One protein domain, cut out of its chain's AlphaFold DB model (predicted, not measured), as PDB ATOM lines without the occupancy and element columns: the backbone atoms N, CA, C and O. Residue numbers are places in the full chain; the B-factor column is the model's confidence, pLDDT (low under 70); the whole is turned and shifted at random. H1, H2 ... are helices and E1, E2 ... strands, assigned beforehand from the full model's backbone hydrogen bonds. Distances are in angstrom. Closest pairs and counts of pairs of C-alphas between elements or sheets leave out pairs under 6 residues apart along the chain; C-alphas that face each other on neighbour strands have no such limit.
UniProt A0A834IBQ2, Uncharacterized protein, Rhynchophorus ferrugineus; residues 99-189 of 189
ATOM      1  N   GLY A  99     -37.006 -16.445 -12.533       82.56
ATOM      2  CA  GLY A  99     -37.256 -16.812 -11.131       82.56
ATOM      3  C   GLY A  99     -36.511 -18.055 -10.617       82.56
ATOM      4  O   GLY A  99     -36.495 -18.301  -9.407       82.56
ATOM      5  N   ASN A 100     -35.830 -18.807 -11.492       86.75
ATOM      6  CA  ASN A 100     -35.063 -20.001 -11.103       86.75
ATOM      7  C   ASN A 100     -33.592 -19.708 -10.746       86.75
ATOM      8  O   ASN A 100     -32.844 -20.628 -10.433       86.75
ATOM      9  N   GLY A 101     -33.159 -18.445 -10.808       85.88
ATOM     10  CA  GLY A 101     -31.759 -18.059 -10.585       85.88
ATOM     11  C   GLY A 101     -30.828 -18.399 -11.750       85.88
ATOM     12  O   GLY A 101     -29.620 -18.257 -11.630       85.88
ATOM     13  N   ALA A 102     -31.364 -18.821 -12.893       89.38
ATOM     14  CA  ALA A 102     -30.561 -19.231 -14.037       89.38
ATOM     15  C   ALA A 102     -29.758 -18.095 -14.691       89.38
ATOM     16  O   ALA A 102     -28.706 -18.349 -15.270       89.38
ATOM     17  N   GLU A 103     -30.179 -16.845 -14.506       88.38
ATOM     18  CA  GLU A 103     -29.414 -15.652 -14.889       88.38
ATOM     19  C   GLU A 103     -28.014 -15.637 -14.257       88.38
ATOM     20  O   GLU A 103     -27.050 -15.226 -14.904       88.38
ATOM     21  N   ILE A 104     -27.860 -16.153 -13.027       92.50
ATOM     22  CA  ILE A 104     -26.548 -16.211 -12.370       92.50
ATOM     23  C   ILE A 104     -25.634 -17.260 -13.002       92.50
ATOM     24  O   ILE A 104     -24.423 -17.064 -13.061       92.50
ATOM     25  N   LEU A 105     -26.209 -18.351 -13.515       92.50
ATOM     26  CA  LEU A 105     -25.468 -19.374 -14.246       92.50
ATOM     27  C   LEU A 105     -25.005 -18.837 -15.601       92.50
ATOM     28  O   LEU A 105     -23.849 -19.027 -15.965       92.50
ATOM     29  N   VAL A 106     -25.884 -18.137 -16.322       92.62
ATOM     30  CA  VAL A 106     -25.534 -17.457 -17.579       92.62
ATOM     31  C   VAL A 106     -24.400 -16.461 -17.324       92.62
ATOM     32  O   VAL A 106     -23.380 -16.494 -18.009       92.62
ATOM     33  N   PHE A 107     -24.521 -15.631 -16.286       93.62
ATOM     34  CA  PHE A 107     -23.464 -14.702 -15.891       93.62
ATOM     35  C   PHE A 107     -22.147 -15.416 -15.559       93.62
ATOM     36  O   PHE A 107     -21.077 -14.984 -15.989       93.62
ATOM     37  N   LEU A 108     -22.201 -16.530 -14.824       94.81
ATOM     38  CA  LEU A 108     -21.016 -17.325 -14.511       94.81
ATOM     39  C   LEU A 108     -20.341 -17.837 -15.787       94.81
ATOM     40  O   LEU A 108     -19.124 -17.712 -15.918       94.81
ATOM     41  N   LEU A 109     -21.113 -18.363 -16.739       93.75
ATOM     42  CA  LEU A 109     -20.600 -18.856 -18.016       93.75
ATOM     43  C   LEU A 109     -19.929 -17.756 -18.827       93.75
ATOM     44  O   LEU A 109     -18.833 -17.970 -19.341       93.75
ATOM     45  N   GLU A 110     -20.514 -16.561 -18.857       94.00
ATOM     46  CA  GLU A 110     -19.887 -15.400 -19.486       94.00
ATOM     47  C   GLU A 110     -18.538 -15.039 -18.863       94.00
ATOM     48  O   GLU A 110     -17.649 -14.557 -19.568       94.00
ATOM     49  N   LYS A 111     -18.362 -15.266 -17.556       95.06
ATOM     50  CA  LYS A 111     -17.095 -15.005 -16.861       95.06
ATOM     51  C   LYS A 111     -16.060 -16.096 -17.088       95.06
ATOM     52  O   LYS A 111     -14.891 -15.776 -17.285       95.06
ATOM     53  N   VAL A 112     -16.461 -17.367 -17.080       96.00
ATOM     54  CA  VAL A 112     -15.510 -18.485 -17.191       96.00
ATOM     55  C   VAL A 112     -15.142 -18.840 -18.635       96.00
ATOM     56  O   VAL A 112     -14.145 -19.531 -18.839       96.00
ATOM     57  N   GLN A 113     -15.878 -18.340 -19.636       95.12
ATOM     58  CA  GLN A 113     -15.638 -18.649 -21.055       95.12
ATOM     59  C   GLN A 113     -14.198 -18.364 -21.512       95.12
ATOM     60  O   GLN A 113     -13.613 -19.161 -22.241       95.12
ATOM     61  N   GLY A 114     -13.594 -17.276 -21.015       90.56
ATOM     62  CA  GLY A 114     -12.233 -16.881 -21.386       90.56
ATOM     63  C   GLY A 114     -11.163 -17.855 -20.891       90.56
ATOM     64  O   GLY A 114     -10.239 -18.171 -21.632       90.56
ATOM     65  N   MET A 115     -11.304 -18.370 -19.665       94.12
ATOM     66  CA  MET A 115     -10.351 -19.333 -19.095       94.12
ATOM     67  C   MET A 115     -10.544 -20.738 -19.676       94.12
ATOM     68  O   MET A 115      -9.579 -21.468 -19.873       94.12
ATOM     69  N   ASN A 116     -11.791 -21.099 -19.983       94.38
ATOM     70  CA  ASN A 116     -12.163 -22.442 -20.425       94.38
ATOM     71  C   ASN A 116     -12.204 -22.597 -21.957       94.38
ATOM     72  O   ASN A 116     -12.670 -23.622 -22.446       94.38
ATOM     73  N   SER A 117     -11.721 -21.604 -22.714       93.06
ATOM     74  CA  SER A 117     -11.600 -21.649 -24.182       93.06
ATOM     75  C   SER A 117     -12.890 -22.043 -24.920       93.06
ATOM     76  O   SER A 117     -12.852 -22.705 -25.956       93.06
ATOM     77  N   PHE A 118     -14.042 -21.623 -24.399       93.56
ATOM     78  CA  PHE A 118     -15.334 -21.749 -25.076       93.56
ATOM     79  C   PHE A 118     -15.931 -20.364 -25.306       93.56
ATOM     80  O   PHE A 118     -15.453 -19.369 -24.761       93.56
ATOM     81  N   ARG A 119     -16.984 -20.281 -26.117       94.12
ATOM     82  CA  ARG A 119     -17.739 -19.040 -26.305       94.12
ATOM     83  C   ARG A 119     -19.176 -19.205 -25.841       94.12
ATOM     84  O   ARG A 119     -19.836 -20.192 -26.170       94.12
ATOM     85  N   HIS A 120     -19.652 -18.229 -25.082       95.06
ATOM     86  CA  HIS A 120     -21.050 -18.111 -24.702       95.06
ATOM     87  C   HIS A 120     -21.770 -17.134 -25.633       95.06
ATOM     88  O   HIS A 120     -21.275 -16.035 -25.880       95.06
ATOM     89  N   VAL A 121     -22.912 -17.545 -26.183       94.44
ATOM     90  CA  VAL A 121     -23.688 -16.772 -27.156       94.44
ATOM     91  C   VAL A 121     -25.127 -16.625 -26.672       94.44
ATOM     92  O   VAL A 121     -25.901 -17.582 -26.712       94.44
ATOM     93  N   ARG A 122     -25.494 -15.389 -26.320       93.19
ATOM     94  CA  ARG A 122     -26.876 -15.005 -26.021       93.19
ATOM     95  C   ARG A 122     -27.700 -14.918 -27.289       93.19
ATOM     96  O   ARG A 122     -27.419 -14.101 -28.169       93.19
ATOM     97  N   LEU A 123     -28.728 -15.753 -27.389       92.12
ATOM     98  CA  LEU A 123     -29.656 -15.706 -28.511       92.12
ATOM     99  C   LEU A 123     -30.662 -14.571 -28.308       92.12
ATOM    100  O   LEU A 123     -31.100 -14.304 -27.193       92.12
ATOM    101  N   LYS A 124     -31.059 -13.908 -29.401       86.94
ATOM    102  CA  LYS A 124     -32.019 -12.795 -29.341       86.94
ATOM    103  C   LYS A 124     -33.347 -13.250 -28.750       86.94
ATOM    104  O   LYS A 124     -33.987 -14.137 -29.311       86.94
ATOM    105  N   GLU A 125     -33.773 -12.617 -27.668       79.06
ATOM    106  CA  GLU A 125     -35.047 -12.922 -27.024       79.06
ATOM    107  C   GLU A 125     -36.231 -12.425 -27.863       79.06
ATOM    108  O   GLU A 125     -36.208 -11.332 -28.429       79.06
ATOM    109  N   THR A 126     -37.274 -13.251 -27.933       75.19
ATOM    110  CA  THR A 126     -38.596 -12.861 -28.435       75.19
ATOM    111  C   THR A 126     -39.474 -12.631 -27.203       75.19
ATOM    112  O   THR A 126     -39.362 -13.411 -26.258       75.19
ATOM    113  N   PRO A 127     -40.363 -11.620 -27.174       68.88
ATOM    114  CA  PRO A 127     -41.231 -11.372 -26.016       68.88
ATOM    115  C   PRO A 127     -42.166 -12.549 -25.686       68.88
ATOM    116  O   PRO A 127     -42.656 -12.663 -24.565       68.88
ATOM    117  N   ALA A 128     -42.426 -13.434 -26.652       72.88
ATOM    118  CA  ALA A 128     -43.223 -14.632 -26.449       72.88
ATOM    119  C   ALA A 128     -42.405 -15.738 -25.761       72.88
ATOM    120  O   ALA A 128     -41.401 -16.213 -26.293       72.88
ATOM    121  N   LYS A 129     -42.889 -16.192 -24.599       68.44
ATOM    122  CA  LYS A 129     -42.333 -17.342 -23.864       68.44
ATOM    123  C   LYS A 129     -42.536 -18.667 -24.612       68.44
ATOM    124  O   LYS A 129     -41.656 -19.523 -24.609       68.44
ATOM    125  N   HIS A 130     -43.693 -18.814 -25.260       81.75
ATOM    126  CA  HIS A 130     -44.031 -19.968 -26.087       81.75
ATOM    127  C   HIS A 130     -43.723 -19.658 -27.545       81.75
ATOM    128  O   HIS A 130     -44.345 -18.784 -28.145       81.75
ATOM    129  N   LEU A 131     -42.765 -20.389 -28.103       86.25
ATOM    130  CA  LEU A 131     -42.352 -20.217 -29.487       86.25
ATOM    131  C   LEU A 131     -43.204 -21.071 -30.418       86.25
ATOM    132  O   LEU A 131     -43.402 -22.266 -30.180       86.25
ATOM    133  N   THR A 132     -43.647 -20.472 -31.516       90.56
ATOM    134  CA  THR A 132     -44.265 -21.188 -32.635       90.56
ATOM    135  C   THR A 132     -43.262 -22.141 -33.294       90.56
ATOM    136  O   THR A 132     -42.048 -21.976 -33.181       90.56
ATOM    137  N   SER A 133     -43.754 -23.145 -34.030       90.31
ATOM    138  CA  SER A 133     -42.881 -24.121 -34.707       90.31
ATOM    139  C   SER A 133     -41.881 -23.464 -35.667       90.31
ATOM    140  O   SER A 133     -40.767 -23.957 -35.792       90.31
ATOM    141  N   SER A 134     -42.267 -22.363 -36.321       91.44
ATOM    142  CA  SER A 134     -41.395 -21.619 -37.241       91.44
ATOM    143  C   SER A 134     -40.309 -20.834 -36.497       91.44
ATOM    144  O   SER A 134     -39.162 -20.798 -36.930       91.44
ATOM    145  N   GLU A 135     -40.628 -20.256 -35.336       91.56
ATOM    146  CA  GLU A 135     -39.629 -19.581 -34.500       91.56
ATOM    147  C   GLU A 135     -38.628 -20.569 -33.899       91.56
ATOM    148  O   GLU A 135     -37.433 -20.278 -33.848       91.56
ATOM    149  N   GLN A 136     -39.099 -21.746 -33.474       92.31
ATOM    150  CA  GLN A 136     -38.229 -22.822 -33.002       92.31
ATOM    151  C   GLN A 136     -37.261 -23.268 -34.104       92.31
ATOM    152  O   GLN A 136     -36.059 -23.345 -33.851       92.31
ATOM    153  N   GLU A 137     -37.756 -23.483 -35.325       92.94
ATOM    154  CA  GLU A 137     -36.928 -23.826 -36.485       92.94
ATOM    155  C   GLU A 137     -35.848 -22.766 -36.726       92.94
ATOM    156  O   GLU A 137     -34.660 -23.090 -36.721       92.94
ATOM    157  N   ASN A 138     -36.240 -21.491 -36.796       93.38
ATOM    158  CA  ASN A 138     -35.329 -20.366 -37.002       93.38
ATOM    159  C   ASN A 138     -34.210 -20.307 -35.942       93.38
ATOM    160  O   ASN A 138     -33.050 -20.057 -36.263       93.38
ATOM    161  N   ILE A 139     -34.522 -20.584 -34.672       92.88
ATOM    162  CA  ILE A 139     -33.510 -20.652 -33.604       92.88
ATOM    163  C   ILE A 139     -32.548 -21.811 -33.833       92.88
ATOM    164  O   ILE A 139     -31.333 -21.626 -33.735       92.88
ATOM    165  N   THR A 140     -33.071 -22.999 -34.148       92.81
ATOM    166  CA  THR A 140     -32.207 -24.153 -34.419       92.81
ATOM    167  C   THR A 140     -31.303 -23.900 -35.624       92.81
ATOM    168  O   THR A 140     -30.127 -24.258 -35.588       92.81
ATOM    169  N   GLU A 141     -31.792 -23.238 -36.673       92.75
ATOM    170  CA  GLU A 141     -30.989 -22.864 -37.839       92.75
ATOM    171  C   GLU A 141     -29.909 -21.843 -37.498       92.75
ATOM    172  O   GLU A 141     -28.742 -22.089 -37.800       92.75
ATOM    173  N   GLN A 142     -30.254 -20.763 -36.793       93.50
ATOM    174  CA  GLN A 142     -29.282 -19.770 -36.328       93.50
ATOM    175  C   GLN A 142     -28.163 -20.413 -35.502       93.50
ATOM    176  O   GLN A 142     -26.986 -20.153 -35.744       93.50
ATOM    177  N   MET A 143     -28.505 -21.300 -34.565       92.62
ATOM    178  CA  MET A 143     -27.510 -22.014 -33.762       92.62
ATOM    179  C   MET A 143     -26.611 -22.915 -34.614       92.62
ATOM    180  O   MET A 143     -25.402 -22.958 -34.388       92.62
ATOM    181  N   ASN A 144     -27.168 -23.617 -35.608       91.31
ATOM    182  CA  ASN A 144     -26.371 -24.437 -36.523       91.31
ATOM    183  C   ASN A 144     -25.436 -23.588 -37.395       91.31
ATOM    184  O   ASN A 144     -24.300 -23.998 -37.615       91.31
ATOM    185  N   LEU A 145     -25.877 -22.419 -37.869       91.44
ATOM    186  CA  LEU A 145     -25.032 -21.495 -38.630       91.44
ATOM    187  C   LEU A 145     -23.853 -21.008 -37.782       91.44
ATOM    188  O   LEU A 145     -22.705 -21.184 -38.178       91.44
ATOM    189  N   ILE A 146     -24.124 -20.528 -36.565       92.00
ATOM    190  CA  ILE A 146     -23.086 -20.084 -35.623       92.00
ATOM    191  C   ILE A 146     -22.102 -21.225 -35.315       92.00
ATOM    192  O   ILE A 146     -20.892 -21.007 -35.275       92.00
ATOM    193  N   ARG A 147     -22.600 -22.458 -35.146       91.06
ATOM    194  CA  ARG A 147     -21.756 -23.645 -34.927       91.06
ATOM    195  C   ARG A 147     -20.843 -23.947 -36.113       91.06
ATOM    196  O   ARG A 147     -19.720 -24.386 -35.901       91.06
ATOM    197  N   ARG A 148     -21.308 -23.726 -37.344       89.31
ATOM    198  CA  ARG A 148     -20.505 -23.928 -38.559       89.31
ATOM    199  C   ARG A 148     -19.461 -22.833 -38.761       89.31
ATOM    200  O   ARG A 148     -18.386 -23.118 -39.274       89.31
ATOM    201  N   GLU A 149     -19.765 -21.606 -38.355       89.81
ATOM    202  CA  GLU A 149     -18.855 -20.462 -38.486       89.81
ATOM    203  C   GLU A 149     -17.753 -20.445 -37.418       89.81
ATOM    204  O   GLU A 149     -16.659 -19.935 -37.659       89.81
ATOM    205  N   MET A 150     -18.020 -20.987 -36.226       87.06
ATOM    206  CA  MET A 150     -17.096 -20.929 -35.094       87.06
ATOM    207  C   MET A 150     -16.387 -22.265 -34.852       87.06
ATOM    208  O   MET A 150     -17.014 -23.283 -34.584       87.06
ATOM    209  N   ALA A 151     -15.053 -22.239 -34.830       85.00
ATOM    210  CA  ALA A 151     -14.216 -23.418 -34.577       85.00
ATOM    211  C   ALA A 151     -14.003 -23.747 -33.079       85.00
ATOM    212  O   ALA A 151     -13.149 -24.566 -32.746       85.00
ATOM    213  N   VAL A 152     -14.733 -23.099 -32.165       89.25
ATOM    214  CA  VAL A 152     -14.584 -23.263 -30.704       89.25
ATOM    215  C   VAL A 152     -15.820 -23.926 -30.088       89.25
ATOM    216  O   VAL A 152     -16.909 -23.788 -30.647       89.25
ATOM    217  N   PRO A 153     -15.705 -24.604 -28.929       91.75
ATOM    218  CA  PRO A 153     -16.853 -25.061 -28.147       91.75
ATOM    219  C   PRO A 153     -17.839 -23.924 -27.863       91.75
ATOM    220  O   PRO A 153     -17.435 -22.818 -27.488       91.75
ATOM    221  N   LEU A 154     -19.132 -24.198 -28.042       94.12
ATOM    222  CA  LEU A 154     -20.188 -23.198 -27.912       94.12
ATOM    223  C   LEU A 154     -21.146 -23.538 -26.778       94.12
ATOM    224  O   LEU A 154     -21.541 -24.689 -26.579       94.12
ATOM    225  N   SER A 155     -21.565 -22.491 -26.084       95.25
ATOM    226  CA  SER A 155     -22.710 -22.516 -25.187       95.25
ATOM    227  C   SER A 155     -23.685 -21.426 -25.598       95.25
ATOM    228  O   SER A 155     -23.281 -20.317 -25.938       95.25
ATOM    229  N   PHE A 156     -24.963 -21.754 -25.571       95.25
ATOM    230  CA  PHE A 156     -26.051 -20.867 -25.938       95.25
ATOM    231  C   PHE A 156     -27.015 -20.752 -24.770       95.25
ATOM    232  O   PHE A 156     -27.215 -21.725 -24.040       95.25
ATOM    233  N   ASP A 157     -27.660 -19.606 -24.627       94.00
ATOM    234  CA  ASP A 157     -28.730 -19.401 -23.660       94.00
ATOM    235  C   ASP A 157     -29.919 -18.679 -24.289       94.00
ATOM    236  O   ASP A 157     -29.786 -17.860 -25.208       94.00
ATOM    237  N   ARG A 158     -31.108 -19.033 -23.797       91.62
ATOM    238  CA  ARG A 158     -32.360 -18.365 -24.137       91.62
ATOM    239  C   ARG A 158     -33.436 -18.672 -23.095       91.62
ATOM    240  O   ARG A 158     -33.533 -19.805 -22.618       91.62
ATOM    241  N   ASN A 159     -34.286 -17.689 -22.804       89.69
ATOM    242  CA  ASN A 159     -35.494 -17.892 -22.008       89.69
ATOM    243  C   ASN A 159     -36.616 -18.488 -22.866       89.69
ATOM    244  O   ASN A 159     -37.437 -17.765 -23.431       89.69
ATOM    245  N   THR A 160     -36.614 -19.808 -23.028       88.56
ATOM    246  CA  THR A 160     -37.637 -20.531 -23.792       88.56
ATOM    247  C   THR A 160     -37.938 -21.873 -23.157       88.56
ATOM    248  O   THR A 160     -37.121 -22.439 -22.427       88.56
ATOM    249  N   ASP A 161     -39.090 -22.431 -23.513       88.94
ATOM    250  CA  ASP A 161     -39.369 -23.833 -23.235       88.94
ATOM    251  C   ASP A 161     -38.455 -24.761 -24.054       88.94
ATOM    252  O   ASP A 161     -37.640 -24.336 -24.881       88.94
ATOM    253  N   PHE A 162     -38.584 -26.059 -23.793       91.38
ATOM    254  CA  PHE A 162     -37.850 -27.094 -24.506       91.38
ATOM    255  C   PHE A 162     -38.137 -27.061 -26.016       91.38
ATOM    256  O   PHE A 162     -39.289 -26.973 -26.440       91.38
ATOM    257  N   ILE A 163     -37.079 -27.193 -26.823       91.50
ATOM    258  CA  ILE A 163     -37.146 -27.249 -28.287       91.50
ATOM    259  C   ILE A 163     -36.675 -28.631 -28.733       91.50
ATOM    260  O   ILE A 163     -35.605 -29.091 -28.352       91.50
ATOM    261  N   ASN A 164     -37.439 -29.314 -29.578       91.75
ATOM    262  CA  ASN A 164     -37.004 -30.602 -30.107       91.75
ATOM    263  C   ASN A 164     -36.156 -30.408 -31.377       91.75
ATOM    264  O   ASN A 164     -36.692 -30.323 -32.475       91.75
ATOM    265  N   PHE A 165     -34.829 -30.398 -31.249       90.25
ATOM    266  CA  PHE A 165     -33.910 -30.246 -32.393       90.25
ATOM    267  C   PHE A 165     -34.040 -31.374 -33.427       90.25
ATOM    268  O   PHE A 165     -33.909 -31.138 -34.628       90.25
ATOM    269  N   THR A 166     -34.355 -32.592 -32.978       88.44
ATOM    270  CA  THR A 166     -34.504 -33.753 -33.871       88.44
ATOM    271  C   THR A 166     -35.758 -33.678 -34.742       88.44
ATOM    272  O   THR A 166     -35.825 -34.339 -35.777       88.44
ATOM    273  N   TYR A 167     -36.741 -32.855 -34.356       88.81
ATOM    274  CA  TYR A 167     -37.915 -32.580 -35.183       88.81
ATOM    275  C   TYR A 167     -37.543 -31.810 -36.462       88.81
ATOM    276  O   TYR A 167     -38.178 -32.014 -37.490       88.81
ATOM    277  N   PHE A 168     -36.482 -30.997 -36.414       88.94
ATOM    278  CA  PHE A 168     -35.980 -30.186 -37.530       88.94
ATOM    279  C   PHE A 168     -34.765 -30.812 -38.237       88.94
ATOM    280  O   PHE A 168     -34.023 -30.118 -38.933       88.94
ATOM    281  N   ASP A 169     -34.506 -32.104 -38.002       86.50
ATOM    282  CA  ASP A 169     -33.338 -32.823 -38.530       86.50
ATOM    283  C   ASP A 169     -31.996 -32.150 -38.186       86.50
ATOM    284  O   ASP A 169     -31.030 -32.192 -38.949       86.50
ATOM    285  N   LYS A 170     -31.932 -31.509 -37.013       86.81
ATOM    286  CA  LYS A 170     -30.725 -30.856 -36.500       86.81
ATOM    287  C   LYS A 170     -30.115 -31.638 -35.346       86.81
ATOM    288  O   LYS A 170     -30.779 -32.426 -34.668       86.81
ATOM    289  N   GLN A 171     -28.842 -31.354 -35.078       85.94
ATOM    290  CA  GLN A 171     -28.157 -31.909 -33.921       85.94
ATOM    291  C   GLN A 171     -28.682 -31.364 -32.609       85.94
ATOM    292  O   GLN A 171     -28.794 -30.155 -32.436       85.94
ATOM    293  N   SER A 172     -29.008 -32.275 -31.692       88.94
ATOM    294  CA  SER A 172     -29.472 -31.935 -30.355       88.94
ATOM    295  C   SER A 172     -28.317 -31.410 -29.498       88.94
ATOM    296  O   SER A 172     -27.293 -32.095 -29.403       88.94
ATOM    297  N   PRO A 173     -28.466 -30.246 -28.841       92.19
ATOM    298  CA  PRO A 173     -27.508 -29.803 -27.841       92.19
ATOM    299  C   PRO A 173     -27.507 -30.713 -26.615       92.19
ATOM    300  O   PRO A 173     -28.464 -31.437 -26.337       92.19
ATOM    301  N   THR A 174     -26.465 -30.556 -25.805       92.56
ATOM    302  CA  THR A 174     -26.552 -30.896 -24.385       92.56
ATOM    303  C   THR A 174     -27.443 -29.865 -23.702       92.56
ATOM    304  O   THR A 174     -27.123 -28.677 -23.693       92.56
ATOM    305  N   TYR A 175     -28.573 -30.310 -23.159       93.00
ATOM    306  CA  TYR A 175     -29.516 -29.446 -22.456       93.00
ATOM    307  C   TYR A 175     -29.114 -29.244 -21.002       93.00
ATOM    308  O   TYR A 175     -28.817 -30.206 -20.294       93.00
ATOM    309  N   LEU A 176     -29.189 -27.998 -20.544       93.62
ATOM    310  CA  LEU A 176     -29.052 -27.657 -19.138       93.62
ATOM    311  C   LEU A 176     -30.143 -26.668 -18.738       93.62
ATOM    312  O   LEU A 176     -30.286 -25.602 -19.330       93.62
ATOM    313  N   SER A 177     -30.886 -27.007 -17.692       91.50
ATOM    314  CA  SER A 177     -31.887 -26.125 -17.103       91.50
ATOM    315  C   SER A 177     -31.732 -26.109 -15.594       91.50
ATOM    316  O   SER A 177     -31.274 -27.080 -14.992       91.50
ATOM    317  N   LEU A 178     -32.132 -25.000 -14.984       91.25
ATOM    318  CA  LEU A 178     -32.190 -24.857 -13.538       91.25
ATOM    319  C   LEU A 178     -33.645 -24.797 -13.111       91.25
ATOM    320  O   LEU A 178     -34.431 -24.017 -13.655       91.25
ATOM    321  N   VAL A 179     -33.984 -25.608 -12.116       90.25
ATOM    322  CA  VAL A 179     -35.311 -25.674 -11.508       90.25
ATOM    323  C   VAL A 179     -35.178 -25.277 -10.045       90.25
ATOM    324  O   VAL A 179     -34.232 -25.673  -9.368       90.25
ATOM    325  N   ARG A 180     -36.120 -24.466  -9.574       88.31
ATOM    326  CA  ARG A 180     -36.244 -24.057  -8.175       88.31
ATOM    327  C   ARG A 180     -37.448 -24.752  -7.555       88.31
ATOM    328  O   ARG A 180     -38.382 -25.092  -8.284       88.31
ATOM    329  N   ASP A 181     -37.435 -24.891  -6.231       91.19
ATOM    330  CA  ASP A 181     -38.623 -25.239  -5.451       91.19
ATOM    331  C   ASP A 181     -39.848 -24.438  -5.946       91.19
ATOM    332  O   ASP A 181     -39.795 -23.196  -5.973       91.19
ATOM    333  N   PRO A 182     -40.927 -25.124  -6.373       89.44
ATOM    334  CA  PRO A 182     -42.121 -24.473  -6.889       89.44
ATOM    335  C   PRO A 182     -42.781 -23.543  -5.865       89.44
ATOM    336  O   PRO A 182     -43.269 -22.491  -6.269       89.44
ATOM    337  N   VAL A 183     -42.756 -23.864  -4.567       90.50
ATOM    338  CA  VAL A 183     -43.387 -23.039  -3.523       90.50
ATOM    339  C   VAL A 183     -42.667 -21.698  -3.422       90.50
ATOM    340  O   VAL A 183     -43.277 -20.637  -3.555       90.50
ATOM    341  N   ILE A 184     -41.339 -21.735  -3.294       86.88
ATOM    342  CA  ILE A 184     -40.513 -20.524  -3.214       86.88
ATOM    343  C   ILE A 184     -40.594 -19.722  -4.517       86.88
ATOM    344  O   ILE A 184     -40.562 -18.490  -4.497       86.88
ATOM    345  N   LYS A 185     -40.685 -20.407  -5.662       84.06
ATOM    346  CA  LYS A 185     -40.843 -19.759  -6.963       84.06
ATOM    347  C   LYS A 185     -42.161 -18.992  -7.054       84.06
ATOM    348  O   LYS A 185     -42.128 -17.847  -7.487       84.06
ATOM    349  N   MET A 186     -43.277 -19.589  -6.632       82.69
ATOM    350  CA  MET A 186     -44.600 -18.953  -6.672       82.69
ATOM    351  C   MET A 186     -44.684 -17.713  -5.780       82.69
ATOM    352  O   MET A 186     -45.334 -16.749  -6.156       82.69
ATOM    353  N   VAL A 187     -44.005 -17.707  -4.629       83.81
ATOM    354  CA  VAL A 187     -43.979 -16.542  -3.721       83.81
ATOM    355  C   VAL A 187     -43.193 -15.360  -4.307       83.81
ATOM    356  O   VAL A 187     -43.454 -14.211  -3.961       83.81
ATOM    357  N   LYS A 188     -42.207 -15.625  -5.172       67.81
ATOM    358  CA  LYS A 188     -41.301 -14.611  -5.744       67.81
ATOM    359  C   LYS A 188     -41.698 -14.127  -7.142       67.81
ATOM    360  O   LYS A 188     -40.941 -13.349  -7.722       67.81
ATOM    361  N   GLN A 189     -42.797 -14.635  -7.693       60.94
ATOM    362  CA  GLN A 189     -43.264 -14.327  -9.044       60.94
ATOM    363  C   GLN A 189     -44.218 -13.134  -9.034       60.94
ATOM    364  O   GLN A 189     -44.118 -12.331  -9.987       60.94
TER     365      GLN A 189
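AT A GLANCE: This is residues 99 to 189 of the 189 residues of an uncharacterized protein of Rhynchophorus ferrugineus (UniProt A0A834IBQ2). A two-strand parallel pair, E1 and E2, lies between two helices, H1 on one side of it and H2 on the other, in a slab that is only loosely filled. The stretch with H3 and E3 runs along one side of this slab, and the chain then goes on to H4, a short helix far out at one end. The printed part has 91 residues, with four named helices and three named strands in the order H1, E1, H2, E2, H3, E3, H4; the class is mixed, helices and strands. It is only just compact, close to loose, with a radius of gyration of the C-alphas of 14.6 A and spans of 43 by 36 by 21 A.

HOW THE PARTS SIT: H1, residues 102 to 112, and the strand E1, residues 119 to 122, come closest at the C-alphas of Glu 110 and His 120, 6.0 A apart. E1 and E2, residues 154 to 158, are parallel neighbours with 18 degrees between their directions; N 121 and O 155 are 2.8 A apart and N 155 and O 119 are 2.9 A apart, within hydrogen-bond range. The closest C-alphas of H1 and E2 are those of Val 106 and Asp 157, 7.1 A apart. H2, residues 133 to 149, comes closest to E2 at the C-alphas of Arg 147 and Leu 154, 7.2 A apart. E1, H2 and E2 form a strand-helix-strand unit, two parallel neighbour strands with a helix between them along the chain, and its crossover is right-handed. H3, residues 165 to 168, and H2 only just touch, with 3 pairs of C-alphas within 8 A; H2 does this with residues 137 to 140 alone, and the closest C-alphas are those of Glu 137 and Phe 168, 6.5 A apart. E3, residues 174 to 176, pairs with no named strand and is apart from E1 and E2. H4, residues 182 to 187, touches no helix and is apart from E1, E2 and E3. In H1, H2 and H4 every O i to N i+4 pair is within hydrogen-bond range; H3 is too short for such a pair.

IN THESE COORDINATES: H1 begins at C-alpha 102, (-30.561, -19.231, -14.037), and is 15.4 A long from first to last C-alpha. E1 is 10.0 A long, H2 24.6 A and E2 13.6 A. H2 begins at C-alpha 133, (-42.881, -24.121, -34.707). H3 and E3 are short, and H4, 8.7 A long, ends at C-alpha 187, (-43.979, -16.542, -3.721).

THE WHOLE: The two C-alphas farthest apart are those of Ala 151 and Val 187, at 43.4 A, while those of Gly 99 and Gln 189, the first and last printed, are 6.8 A apart. The printed part has no cut and no long link. The mean pLDDT of the printed part is 89.2, and residues 127, 129 and 188 to 189 are under 70.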